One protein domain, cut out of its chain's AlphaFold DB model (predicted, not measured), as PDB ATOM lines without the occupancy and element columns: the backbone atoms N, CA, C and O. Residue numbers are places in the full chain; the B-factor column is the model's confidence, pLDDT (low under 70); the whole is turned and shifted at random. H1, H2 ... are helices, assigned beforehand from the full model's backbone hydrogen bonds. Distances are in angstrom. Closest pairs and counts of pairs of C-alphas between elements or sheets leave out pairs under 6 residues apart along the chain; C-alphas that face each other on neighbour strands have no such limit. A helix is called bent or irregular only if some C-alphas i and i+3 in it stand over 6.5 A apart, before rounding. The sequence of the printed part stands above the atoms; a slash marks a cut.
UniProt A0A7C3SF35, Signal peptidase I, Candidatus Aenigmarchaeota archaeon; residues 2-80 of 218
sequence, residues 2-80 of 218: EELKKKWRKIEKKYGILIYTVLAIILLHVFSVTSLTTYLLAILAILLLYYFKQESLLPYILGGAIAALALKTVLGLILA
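What this domain is: This is residues 2 to 80 of the 218 residues of the protein "Signal peptidase I" of Candidatus Aenigmarchaeota archaeon (UniProt A0A7C3SF35). Two helical pieces, H1b and H2, lie side by side as a hairpin; at one end of it H1a, the first arm of the same bent helix, turns off at a right angle, and H3 folds back loosely beside H2. Residues 2 to 7 of H1a stick out at one end of the long outline, and residues 67 to 80, of which 67 to 78 belong to H3, stick out at the other. The printed part has 79 residues, with three named helices in the order H1, H2, H3 and no named strand; its class is all helix. It is loose, with a radius of gyration of the C-alphas of 14.8 A, and elongated, spanning 48 by 26 by 23 A.

How they stand to each other: H1, residues 2 to 30, was assigned as one helix by its hydrogen bonds but is bent: C-alphas 14 and 17 are 8.3 A apart. Its arms H1a, residues 2 to 14, and H1b, residues 17 to 30, are about perpendicular, at 90 degrees. H1b and H2, residues 36 to 51, touch and form a helical hairpin, opposite ways at a shallow tilt of 30 degrees; their closest C-alphas, of Thr 21 and Ile 43, are 6.1 A apart. H2 and H3, residues 58 to 78, are close but not clearly touching; their closest C-alphas, of Leu 49 and Pro 59, are 5.3 A apart. They run opposite ways at a shallow tilt of 24 degrees. H3 is apart from H1a and H1b. In H1a, H1b, H2 and H3, every O i to N i+4 pair is within hydrogen-bond range.

Where its parts are: H1a begins at C-alpha 2, (24.875, -21.584, 62.544), and is 18.5 A long. H1b measures 19.7 A and H2 22.4 A. H3 measures 30.2 A and ends at C-alpha 78, (65.633, -21.726, 50.457).

The domain as a whole: The two farthest C-alphas, of Glu 3 and Ala 80, are 48.8 A apart. The printed part has no cut; the link H1 to H2 is tight and H2 to H3 short. Mean pLDDT of the printed part is 73.7, with low confidence at residues 23 to 33 and 48 to 58, among others.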
ATOM      1  N   GLU A   2      25.506 -21.907  63.837       78.25
ATOM      2  CA  GLU A   2      24.875 -21.584  62.544       78.25
ATOM      3  C   GLU A   2      24.412 -20.126  62.399       78.25
ATOM      4  O   GLU A   2      24.541 -19.540  61.324       78.25
ATOM      5  N   GLU A   3      23.988 -19.486  63.490       80.81
ATOM      6  CA  GLU A   3      23.733 -18.039  63.497       80.81
ATOM      7  C   GLU A   3      25.001 -17.211  63.270       80.81
ATOM      8  O   GLU A   3      24.981 -16.239  62.516       80.81
ATOM      9  N   LEU A   4      26.123 -17.621  63.869       76.75
ATOM     10  CA  LEU A   4      27.423 -16.977  63.672       76.75
ATOM     11  C   LEU A   4      27.863 -17.081  62.211       76.75
ATOM     12  O   LEU A   4      28.252 -16.068  61.636       76.75
ATOM     13  N   LYS A   5      27.722 -18.253  61.576       68.75
ATOM     14  CA  LYS A   5      27.993 -18.429  60.138       68.75
ATOM     15  C   LYS A   5      27.093 -17.553  59.265       68.75
ATOM     16  O   LYS A   5      27.581 -16.941  58.319       68.75
ATOM     17  N   LYS A   6      25.793 -17.449  59.571       78.81
ATOM     18  CA  LYS A   6      24.863 -16.559  58.848       78.81
ATOM     19  C   LYS A   6      25.250 -15.086  58.996       78.81
ATOM     20  O   LYS A   6      25.267 -14.356  58.004       78.81
ATOM     21  N   LYS A   7      25.584 -14.657  60.216       84.69
ATOM     22  CA  LYS A   7      26.026 -13.288  60.514       84.69
ATOM     23  C   LYS A   7      27.335 -12.970  59.788       84.69
ATOM     24  O   LYS A   7      27.422 -11.933  59.136       84.69
ATOM     25  N   TRP A   8      28.290 -13.900  59.805       72.12
ATOM     26  CA  TRP A   8      29.542 -13.807  59.056       72.12
ATOM     27  C   TRP A   8      29.321 -13.725  57.550       72.12
ATOM     28  O   TRP A   8      29.797 -12.778  56.940       72.12
ATOM     29  N   ARG A   9      28.518 -14.613  56.951       74.75
ATOM     30  CA  ARG A   9      28.198 -14.556  55.511       74.75
ATOM     31  C   ARG A   9      27.578 -13.219  55.101       74.75
ATOM     32  O   ARG A   9      27.846 -12.728  54.008       74.75
ATOM     33  N   LYS A  10      26.762 -12.608  55.966       81.69
ATOM     34  CA  LYS A  10      26.167 -11.285  55.717       81.69
ATOM     35  C   LYS A  10      27.220 -10.172  55.734       81.69
ATOM     36  O   LYS A  10      27.182  -9.296  54.874       81.69
ATOM     37  N   ILE A  11      28.159 -10.224  56.681       78.56
ATOM     38  CA  ILE A  11      29.290  -9.286  56.772       78.56
ATOM     39  C   ILE A  11      30.224  -9.469  55.574       78.56
ATOM     40  O   ILE A  11      30.548  -8.503  54.895       78.56
ATOM     41  N   GLU A  12      30.581 -10.705  55.255       76.81
ATOM     42  CA  GLU A  12      31.458 -11.074  54.146       76.81
ATOM     43  C   GLU A  12      30.856 -10.714  52.778       76.81
ATOM     44  O   GLU A  12      31.557 -10.279  51.873       76.81
ATOM     45  N   LYS A  13      29.534 -10.832  52.604       76.44
ATOM     46  CA  LYS A  13      28.854 -10.372  51.381       76.44
ATOM     47  C   LYS A  13      28.842  -8.845  51.251       76.44
ATOM     48  O   LYS A  13      28.722  -8.339  50.144       76.44
ATOM     49  N   LYS A  14      28.923  -8.107  52.360       81.50
ATOM     50  CA  LYS A  14      28.889  -6.637  52.353       81.50
ATOM     51  C   LYS A  14      30.287  -6.014  52.301       81.50
ATOM     52  O   LYS A  14      30.460  -4.974  51.681       81.50
ATOM     53  N   TYR A  15      31.263  -6.650  52.941       83.25
ATOM     54  CA  TYR A  15      32.599  -6.099  53.173       83.25
ATOM     55  C   TYR A  15      33.732  -7.059  52.789       83.25
ATOM     56  O   TYR A  15      34.886  -6.766  53.076       83.25
ATOM     57  N   GLY A  16      33.435  -8.194  52.150       74.06
ATOM     58  CA  GLY A  16      34.409  -9.252  51.867       74.06
ATOM     59  C   GLY A  16      35.632  -8.759  51.109       74.06
ATOM     60  O   GLY A  16      36.737  -9.008  51.568       74.06
ATOM     61  N   ILE A  17      35.454  -7.990  50.026       76.56
ATOM     62  CA  ILE A  17      36.582  -7.398  49.283       76.56
ATOM     63  C   ILE A  17      37.494  -6.623  50.236       76.56
ATOM     64  O   ILE A  17      38.676  -6.921  50.324       76.56
ATOM     65  N   LEU A  18      36.934  -5.677  50.993       77.38
ATOM     66  CA  LEU A  18      37.701  -4.835  51.907       77.38
ATOM     67  C   LEU A  18      38.421  -5.671  52.974       77.38
ATOM     68  O   LEU A  18      39.604  -5.460  53.218       77.38
ATOM     69  N   ILE A  19      37.726  -6.637  53.576       74.19
ATOM     70  CA  ILE A  19      38.286  -7.525  54.600       74.19
ATOM     71  C   ILE A  19      39.449  -8.340  54.021       74.19
ATOM     72  O   ILE A  19      40.528  -8.356  54.605       74.19
ATOM     73  N   TYR A  20      39.263  -8.982  52.866       75.12
ATOM     74  CA  TYR A  20      40.292  -9.812  52.242       75.12
ATOM     75  C   TYR A  20      41.474  -8.987  51.736       75.12
ATOM     76  O   TYR A  20      42.612  -9.416  51.893       75.12
ATOM     77  N   THR A  21      41.235  -7.792  51.197       73.31
ATOM     78  CA  THR A  21      42.297  -6.869  50.786       73.31
ATOM     79  C   THR A  21      43.124  -6.406  51.982       73.31
ATOM     80  O   THR A  21      44.348  -6.474  51.925       73.31
ATOM     81  N   VAL A  22      42.488  -5.997  53.085       73.06
ATOM     82  CA  VAL A  22      43.200  -5.586  54.307       73.06
ATOM     83  C   VAL A  22      43.989  -6.755  54.899       73.06
ATOM     84  O   VAL A  22      45.162  -6.590  55.224       73.06
ATOM     85  N   LEU A  23      43.395  -7.950  54.976       66.00
ATOM     86  CA  LEU A  23      44.090  -9.149  55.452       66.00
ATOM     87  C   LEU A  23      45.279  -9.519  54.561       66.00
ATOM     88  O   LEU A  23      46.339  -9.834  55.088       66.00
ATOM     89  N   ALA A  24      45.136  -9.445  53.237       62.88
ATOM     90  CA  ALA A  24      46.228  -9.722  52.309       62.88
ATOM     91  C   ALA A  24      47.363  -8.699  52.433       62.88
ATOM     92  O   ALA A  24      48.523  -9.091  52.431       62.88
ATOM     93  N   ILE A  25      47.050  -7.411  52.609       67.94
ATOM     94  CA  ILE A  25      48.056  -6.368  52.851       67.94
ATOM     95  C   ILE A  25      48.802  -6.630  54.163       67.94
ATOM     96  O   ILE A  25      50.030  -6.596  54.175       67.94
ATOM     97  N   ILE A  26      48.082  -6.942  55.249       64.44
ATOM     98  CA  ILE A  26      48.692  -7.292  56.541       64.44
ATOM     99  C   ILE A  26      49.591  -8.522  56.383       64.44
ATOM    100  O   ILE A  26      50.721  -8.514  56.859       64.44
ATOM    101  N   LEU A  27      49.120  -9.558  55.685       53.41
ATOM    102  CA  LEU A  27      49.873 -10.788  55.466       53.41
ATOM    103  C   LEU A  27      51.158 -10.523  54.666       53.41
ATOM    104  O   LEU A  27      52.239 -10.921  55.088       53.41
ATOM    105  N   LEU A  28      51.061  -9.804  53.544       58.19
ATOM    106  CA  LEU A  28      52.214  -9.424  52.721       58.19
ATOM    107  C   LEU A  28      53.228  -8.588  53.515       58.19
ATOM    108  O   LEU A  28      54.433  -8.790  53.370       58.19
ATOM    109  N   HIS A  29      52.749  -7.705  54.395       54.91
ATOM    110  CA  HIS A  29      53.598  -6.907  55.273       54.91
ATOM    111  C   HIS A  29      54.305  -7.756  56.341       54.91
ATOM    112  O   HIS A  29      55.509  -7.612  56.533       54.91
ATOM    113  N   VAL A  30      53.595  -8.698  56.979       61.22
ATOM    114  CA  VAL A  30      54.174  -9.665  57.935       61.22
ATOM    115  C   VAL A  30      55.298 -10.481  57.290       61.22
ATOM    116  O   VAL A  30      56.309 -10.753  57.934       61.22
ATOM    117  N   PHE A  31      55.168 -10.817  56.006       55.38
ATOM    118  CA  PHE A  31      56.185 -11.551  55.248       55.38
ATOM    119  C   PHE A  31      57.217 -10.660  54.544       55.38
ATOM    120  O   PHE A  31      57.957 -11.142  53.688       55.38
ATOM    121  N   SER A  32      57.303  -9.375  54.906       69.31
ATOM    122  CA  SER A  32      58.294  -8.432  54.367       69.31
ATOM    123  C   SER A  32      58.287  -8.323  52.833       69.31
ATOM    124  O   SER A  32      59.309  -8.031  52.214       69.31
ATOM    125  N   VAL A  33      57.128  -8.530  52.195       63.69
ATOM    126  CA  VAL A  33      56.967  -8.313  50.754       63.69
ATOM    127  C   VAL A  33      56.925  -6.808  50.500       63.69
ATOM    128  O   VAL A  33      56.043  -6.111  51.002       63.69
ATOM    129  N   THR A  34      57.864  -6.307  49.696       72.38
ATOM    130  CA  THR A  34      57.993  -4.877  49.353       72.38
ATOM    131  C   THR A  34      57.622  -4.559  47.901       72.38
ATOM    132  O   THR A  34      57.514  -3.394  47.527       72.38
ATOM    133  N   SER A  35      57.394  -5.579  47.071       79.69
ATOM    134  CA  SER A  35      57.123  -5.404  45.643       79.69
ATOM    135  C   SER A  35      55.695  -4.927  45.372       79.69
ATOM    136  O   SER A  35      54.740  -5.685  45.548       79.69
ATOM    137  N   LEU A  36      55.545  -3.702  44.855       72.88
ATOM    138  CA  LEU A  36      54.251  -3.127  44.465       72.88
ATOM    139  C   LEU A  36      53.480  -4.022  43.481       72.88
ATOM    140  O   LEU A  36      52.261  -4.152  43.591       72.88
ATOM    141  N   THR A  37      54.175  -4.686  42.553       66.25
ATOM    142  CA  THR A  37      53.535  -5.585  41.579       66.25
ATOM    143  C   THR A  37      52.858  -6.769  42.267       66.25
ATOM    144  O   THR A  37      51.757  -7.156  41.880       66.25
ATOM    145  N   THR A  38      53.445  -7.292  43.342       61.69
ATOM    146  CA  THR A  38      52.871  -8.387  44.132       61.69
ATOM    147  C   THR A  38      51.620  -7.945  44.894       61.69
ATOM    148  O   THR A  38      50.640  -8.689  44.921       61.69
ATOM    149  N   TYR A  39      51.593  -6.721  45.439       73.00
ATOM    150  CA  TYR A  39      50.379  -6.161  46.055       73.00
ATOM    151  C   TYR A  39      49.258  -5.976  45.027       73.00
ATOM    152  O   TYR A  39      48.114  -6.345  45.293       73.00
ATOM    153  N   LEU A  40      49.577  -5.461  43.835       72.88
ATOM    154  CA  LEU A  40      48.595  -5.263  42.765       72.88
ATOM    155  C   LEU A  40      48.007  -6.592  42.273       72.88
ATOM    156  O   LEU A  40      46.792  -6.694  42.111       72.88
ATOM    157  N   LEU A  41      48.839  -7.625  42.102       73.00
ATOM    158  CA  LEU A  41      48.380  -8.965  41.725       73.00
ATOM    159  C   LEU A  41      47.508  -9.605  42.812       73.00
ATOM    160  O   LEU A  41      46.491 -10.214  42.485       73.00
ATOM    161  N   ALA A  42      47.855  -9.437  44.090       69.19
ATOM    162  CA  ALA A  42      47.048  -9.942  45.200       69.19
ATOM    163  C   ALA A  42      45.669  -9.261  45.264       69.19
ATOM    164  O   ALA A  42      44.650  -9.936  45.413       69.19
ATOM    165  N   ILE A  43      45.616  -7.937  45.089       74.75
ATOM    166  CA  ILE A  43      44.356  -7.181  45.047       74.75
ATOM    167  C   ILE A  43      43.514  -7.602  43.837       74.75
ATOM    168  O   ILE A  43      42.322  -7.867  43.991       74.75
ATOM    169  N   LEU A  44      44.125  -7.719  42.654       77.50
ATOM    170  CA  LEU A  44      43.442  -8.169  41.442       77.50
ATOM    171  C   LEU A  44      42.884  -9.587  41.606       77.50
ATOM    172  O   LEU A  44      41.731  -9.829  41.260       77.50
ATOM    173  N   ALA A  45      43.656 -10.503  42.193       70.12
ATOM    174  CA  ALA A  45      43.194 -11.852  42.496       70.12
ATOM    175  C   ALA A  45      41.981 -11.824  43.437       70.12
ATOM    176  O   ALA A  45      40.979 -12.463  43.143       70.12
ATOM    177  N   ILE A  46      42.005 -11.035  44.515       71.75
ATOM    178  CA  ILE A  46      40.870 -10.909  45.449       71.75
ATOM    179  C   ILE A  46      39.621 -10.359  44.752       71.75
ATOM    180  O   ILE A  46      38.523 -10.873  44.975       71.75
ATOM    181  N   LEU A  47      39.776  -9.348  43.894       73.81
ATOM    182  CA  LEU A  47      38.674  -8.792  43.107       73.81
ATOM    183  C   LEU A  47      38.092  -9.830  42.145       73.81
ATOM    184  O   LEU A  47      36.873  -9.965  42.079       73.81
ATOM    185  N   LEU A  48      38.939 -10.603  41.459       66.81
ATOM    186  CA  LEU A  48      38.504 -11.688  40.578       66.81
ATOM    187  C   LEU A  48      37.788 -12.788  41.372       66.81
ATOM    188  O   LEU A  48      36.674 -13.162  41.021       66.81
ATOM    189  N   LEU A  49      38.362 -13.262  42.479       66.50
ATOM    190  CA  LEU A  49      37.767 -14.293  43.337       66.50
ATOM    191  C   LEU A  49      36.409 -13.851  43.904       66.50
ATOM    192  O   LEU A  49      35.471 -14.645  43.961       66.50
ATOM    193  N   TYR A  50      36.285 -12.581  44.296       69.62
ATOM    194  CA  TYR A  50      35.029 -12.020  44.787       69.62
ATOM    195  C   TYR A  50      34.005 -11.791  43.668       69.62
ATOM    196  O   TYR A  50      32.810 -11.992  43.880       69.62
ATOM    197  N   TYR A  51      34.447 -11.387  42.478       66.88
ATOM    198  CA  TYR A  51      33.582 -11.260  41.306       66.88
ATOM    199  C   TYR A  51      33.040 -12.629  40.868       66.88
ATOM    200  O   TYR A  51      31.855 -12.768  40.576       66.88
ATOM    201  N   PHE A  52      33.869 -13.672  40.940       64.75
ATOM    202  CA  PHE A  52      33.509 -15.053  40.622       64.75
ATOM    203  C   PHE A  52      32.890 -15.828  41.796       64.75
ATOM    204  O   PHE A  52      32.923 -17.055  41.786       64.75
ATOM    205  N   LYS A  53      32.264 -15.154  42.776       58.28
ATOM    206  CA  LYS A  53      31.564 -15.752  43.940       58.28
ATOM    207  C   LYS A  53      30.283 -16.542  43.578       58.28
ATOM    208  O   LYS A  53      29.330 -16.593  44.355       58.28
ATOM    209  N   GLN A  54      30.248 -17.139  42.390       53.03
ATOM    210  CA  GLN A  54      29.350 -18.222  41.994       53.03
ATOM    211  C   GLN A  54      30.012 -19.572  42.291       53.03
ATOM    212  O   GLN A  54      31.201 -19.619  42.586       53.03
ATOM    213  N   GLU A  55      29.257 -20.669  42.202       58.91
ATOM    214  CA  GLU A  55      29.683 -22.075  42.388       58.91
ATOM    215  C   GLU A  55      30.748 -22.566  41.379       58.91
ATOM    216  O   GLU A  55      30.828 -23.738  41.026       58.91
ATOM    217  N   SER A  56      31.564 -21.652  40.869       62.84
ATOM    218  CA  SER A  56      32.615 -21.898  39.911       62.84
ATOM    219  C   SER A  56      33.831 -22.497  40.607       62.84
ATOM    220  O   SER A  56      34.274 -22.039  41.660       62.84
ATOM    221  N   LEU A  57      34.407 -23.513  39.974       61.44
ATOM    222  CA  LEU A  57      35.675 -24.127  40.364       61.44
ATOM    223  C   LEU A  57      36.874 -23.184  40.122       61.44
ATOM    224  O   LEU A  57      37.942 -23.358  40.710       61.44
ATOM    225  N   LEU A  58      36.697 -22.161  39.276       65.75
ATOM    226  CA  LEU A  58      37.765 -21.292  38.783       65.75
ATOM    227  C   LEU A  58      38.551 -20.560  39.896       65.75
ATOM    228  O   LEU A  58      39.781 -20.606  39.852       65.75
ATOM    229  N   PRO A  59      37.916 -19.955  40.924       72.62
ATOM    230  CA  PRO A  59      38.614 -19.369  42.069       72.62
ATOM    231  C   PRO A  59      39.603 -20.311  42.766       72.62
ATOM    232  O   PRO A  59      40.711 -19.906  43.115       72.62
ATOM    233  N   TYR A  60      39.222 -21.576  42.942       73.12
ATOM    234  CA  TYR A  60      40.048 -22.573  43.620       73.12
ATOM    235  C   TYR A  60      41.223 -23.022  42.753       73.12
ATOM    236  O   TYR A  60      42.331 -23.167  43.264       73.12
ATOM    237  N   ILE A  61      41.008 -23.178  41.441       70.81
ATOM    238  CA  ILE A  61      42.079 -23.480  40.479       70.81
ATOM    239  C   ILE A  61      43.112 -22.350  40.470       70.81
ATOM    240  O   ILE A  61      44.309 -22.607  40.593       70.81
ATOM    241  N   LEU A  62      42.655 -21.097  40.379       73.12
ATOM    242  CA  LEU A  62      43.536 -19.928  40.392       73.12
ATOM    243  C   LEU A  62      44.291 -19.808  41.722       73.12
ATOM    244  O   LEU A  62      45.505 -19.611  41.720       73.12
ATOM    245  N   GLY A  63      43.600 -19.985  42.851       76.81
ATOM    246  CA  GLY A  63      44.225 -19.991  44.176       76.81
ATOM    247  C   GLY A  63      45.278 -21.092  44.327       76.81
ATOM    248  O   GLY A  63      46.375 -20.825  44.815       76.81
ATOM    249  N   GLY A  64      44.987 -22.305  43.848       73.50
ATOM    250  CA  GLY A  64      45.924 -23.429  43.846       73.50
ATOM    251  C   GLY A  64      47.156 -23.177  42.975       73.50
ATOM    252  O   GLY A  64      48.275 -23.432  43.415       73.50
ATOM    253  N   ALA A  65      46.980 -22.614  41.777       71.62
ATOM    254  CA  ALA A  65      48.090 -22.261  40.891       71.62
ATOM    255  C   ALA A  65      49.009 -21.197  41.514       71.62
ATOM    256  O   ALA A  65      50.234 -21.341  41.486       71.62
ATOM    257  N   ILE A  66      48.431 -20.162  42.134       81.62
ATOM    258  CA  ILE A  66      49.188 -19.128  42.854       81.62
ATOM    259  C   ILE A  66      49.941 -19.743  44.039       81.62
ATOM    260  O   ILE A  66      51.126 -19.464  44.216       81.62
ATOM    261  N   ALA A  67      49.287 -20.604  44.824       76.94
ATOM    262  CA  ALA A  67      49.918 -21.282  45.953       76.94
ATOM    263  C   ALA A  67      51.084 -22.182  45.510       76.94
ATOM    264  O   ALA A  67      52.143 -22.157  46.132       76.94
ATOM    265  N   ALA A  68      50.927 -22.926  44.410       73.62
ATOM    266  CA  ALA A  68      51.986 -23.762  43.846       73.62
ATOM    267  C   ALA A  68      53.181 -22.929  43.354       73.62
ATOM    268  O   ALA A  68      54.330 -23.285  43.622       73.62
ATOM    269  N   LEU A  69      52.928 -21.797  42.686       77.50
ATOM    270  CA  LEU A  69      53.986 -20.878  42.261       77.50
ATOM    271  C   LEU A  69      54.706 -20.262  43.466       77.50
ATOM    272  O   LEU A  69      55.933 -20.234  43.491       77.50
ATOM    273  N   ALA A  70      53.963 -19.812  44.480       83.69
ATOM    274  CA  ALA A  70      54.537 -19.273  45.708       83.69
ATOM    275  C   ALA A  70      55.402 -20.317  46.424       83.69
ATOM    276  O   ALA A  70      56.534 -20.016  46.797       83.69
ATOM    277  N   LEU A  71      54.914 -21.555  46.547       82.62
ATOM    278  CA  LEU A  71      55.666 -22.662  47.130       82.62
ATOM    279  C   LEU A  71      56.956 -22.933  46.347       82.62
ATOM    280  O   LEU A  71      58.020 -23.016  46.955       82.62
ATOM    281  N   LYS A  72      56.884 -23.017  45.011       86.56
ATOM    282  CA  LYS A  72      58.072 -23.185  44.158       86.56
ATOM    283  C   LYS A  72      59.084 -22.068  44.399       86.56
ATOM    284  O   LYS A  72      60.265 -22.357  44.547       86.56
ATOM    285  N   THR A  73      58.639 -20.815  44.444       86.69
ATOM    286  CA  THR A  73      59.518 -19.658  44.663       86.69
ATOM    287  C   THR A  73      60.168 -19.702  46.042       86.69
ATOM    288  O   THR A  73      61.378 -19.543  46.146       86.69
ATOM    289  N   VAL A  74      59.395 -19.972  47.097       92.94
ATOM    290  CA  VAL A  74      59.920 -20.068  48.467       92.94
ATOM    291  C   VAL A  74      60.939 -21.201  48.581       92.94
ATOM    292  O   VAL A  74      62.031 -20.984  49.099       92.94
ATOM    293  N   LEU A  75      60.627 -22.386  48.049       91.38
ATOM    294  CA  LEU A  75      61.568 -23.507  48.027       91.38
ATOM    295  C   LEU A  75      62.816 -23.180  47.208       91.38
ATOM    296  O   LEU A  75      63.916 -23.501  47.643       91.38
ATOM    297  N   GLY A  76      62.664 -22.518  46.062       94.38
ATOM    298  CA  GLY A  76      63.785 -22.114  45.221       94.38
ATOM    299  C   GLY A  76      64.725 -21.129  45.913       94.38
ATOM    300  O   GLY A  76      65.938 -21.273  45.810       94.38
ATOM    301  N   LEU A  77      64.188 -20.192  46.699       96.31
ATOM    302  CA  LEU A  77      64.992 -19.287  47.526       96.31
ATOM    303  C   LEU A  77      65.728 -20.036  48.646       96.31
ATOM    304  O   LEU A  77      66.923 -19.828  48.830       96.31
ATOM    305  N   ILE A  78      65.041 -20.930  49.365       97.00
ATOM    306  CA  ILE A  78      65.633 -21.726  50.457       97.00
ATOM    307  C   ILE A  78      66.738 -22.650  49.933       97.00
ATOM    308  O   ILE A  78      67.783 -22.805  50.562       97.00
ATOM    309  N   LEU A  79      66.501 -23.273  48.781       97.12
ATOM    310  CA  LEU A  79      67.400 -24.245  48.166       97.12
ATOM    311  C   LEU A  79      68.375 -23.604  47.170       97.12
ATOM    312  O   LEU A  79      69.161 -24.322  46.559       97.12
ATOM    313  N   ALA A  80      68.338 -22.278  47.007       97.31
ATOM    314  CA  ALA A  80      69.163 -21.511  46.075       97.31
ATOM    315  C   ALA A  80      69.149 -22.058  44.629       97.31
ATOM    316  O   ALA A  80      70.188 -22.129  43.977       97.31
TER     317      ALA A  80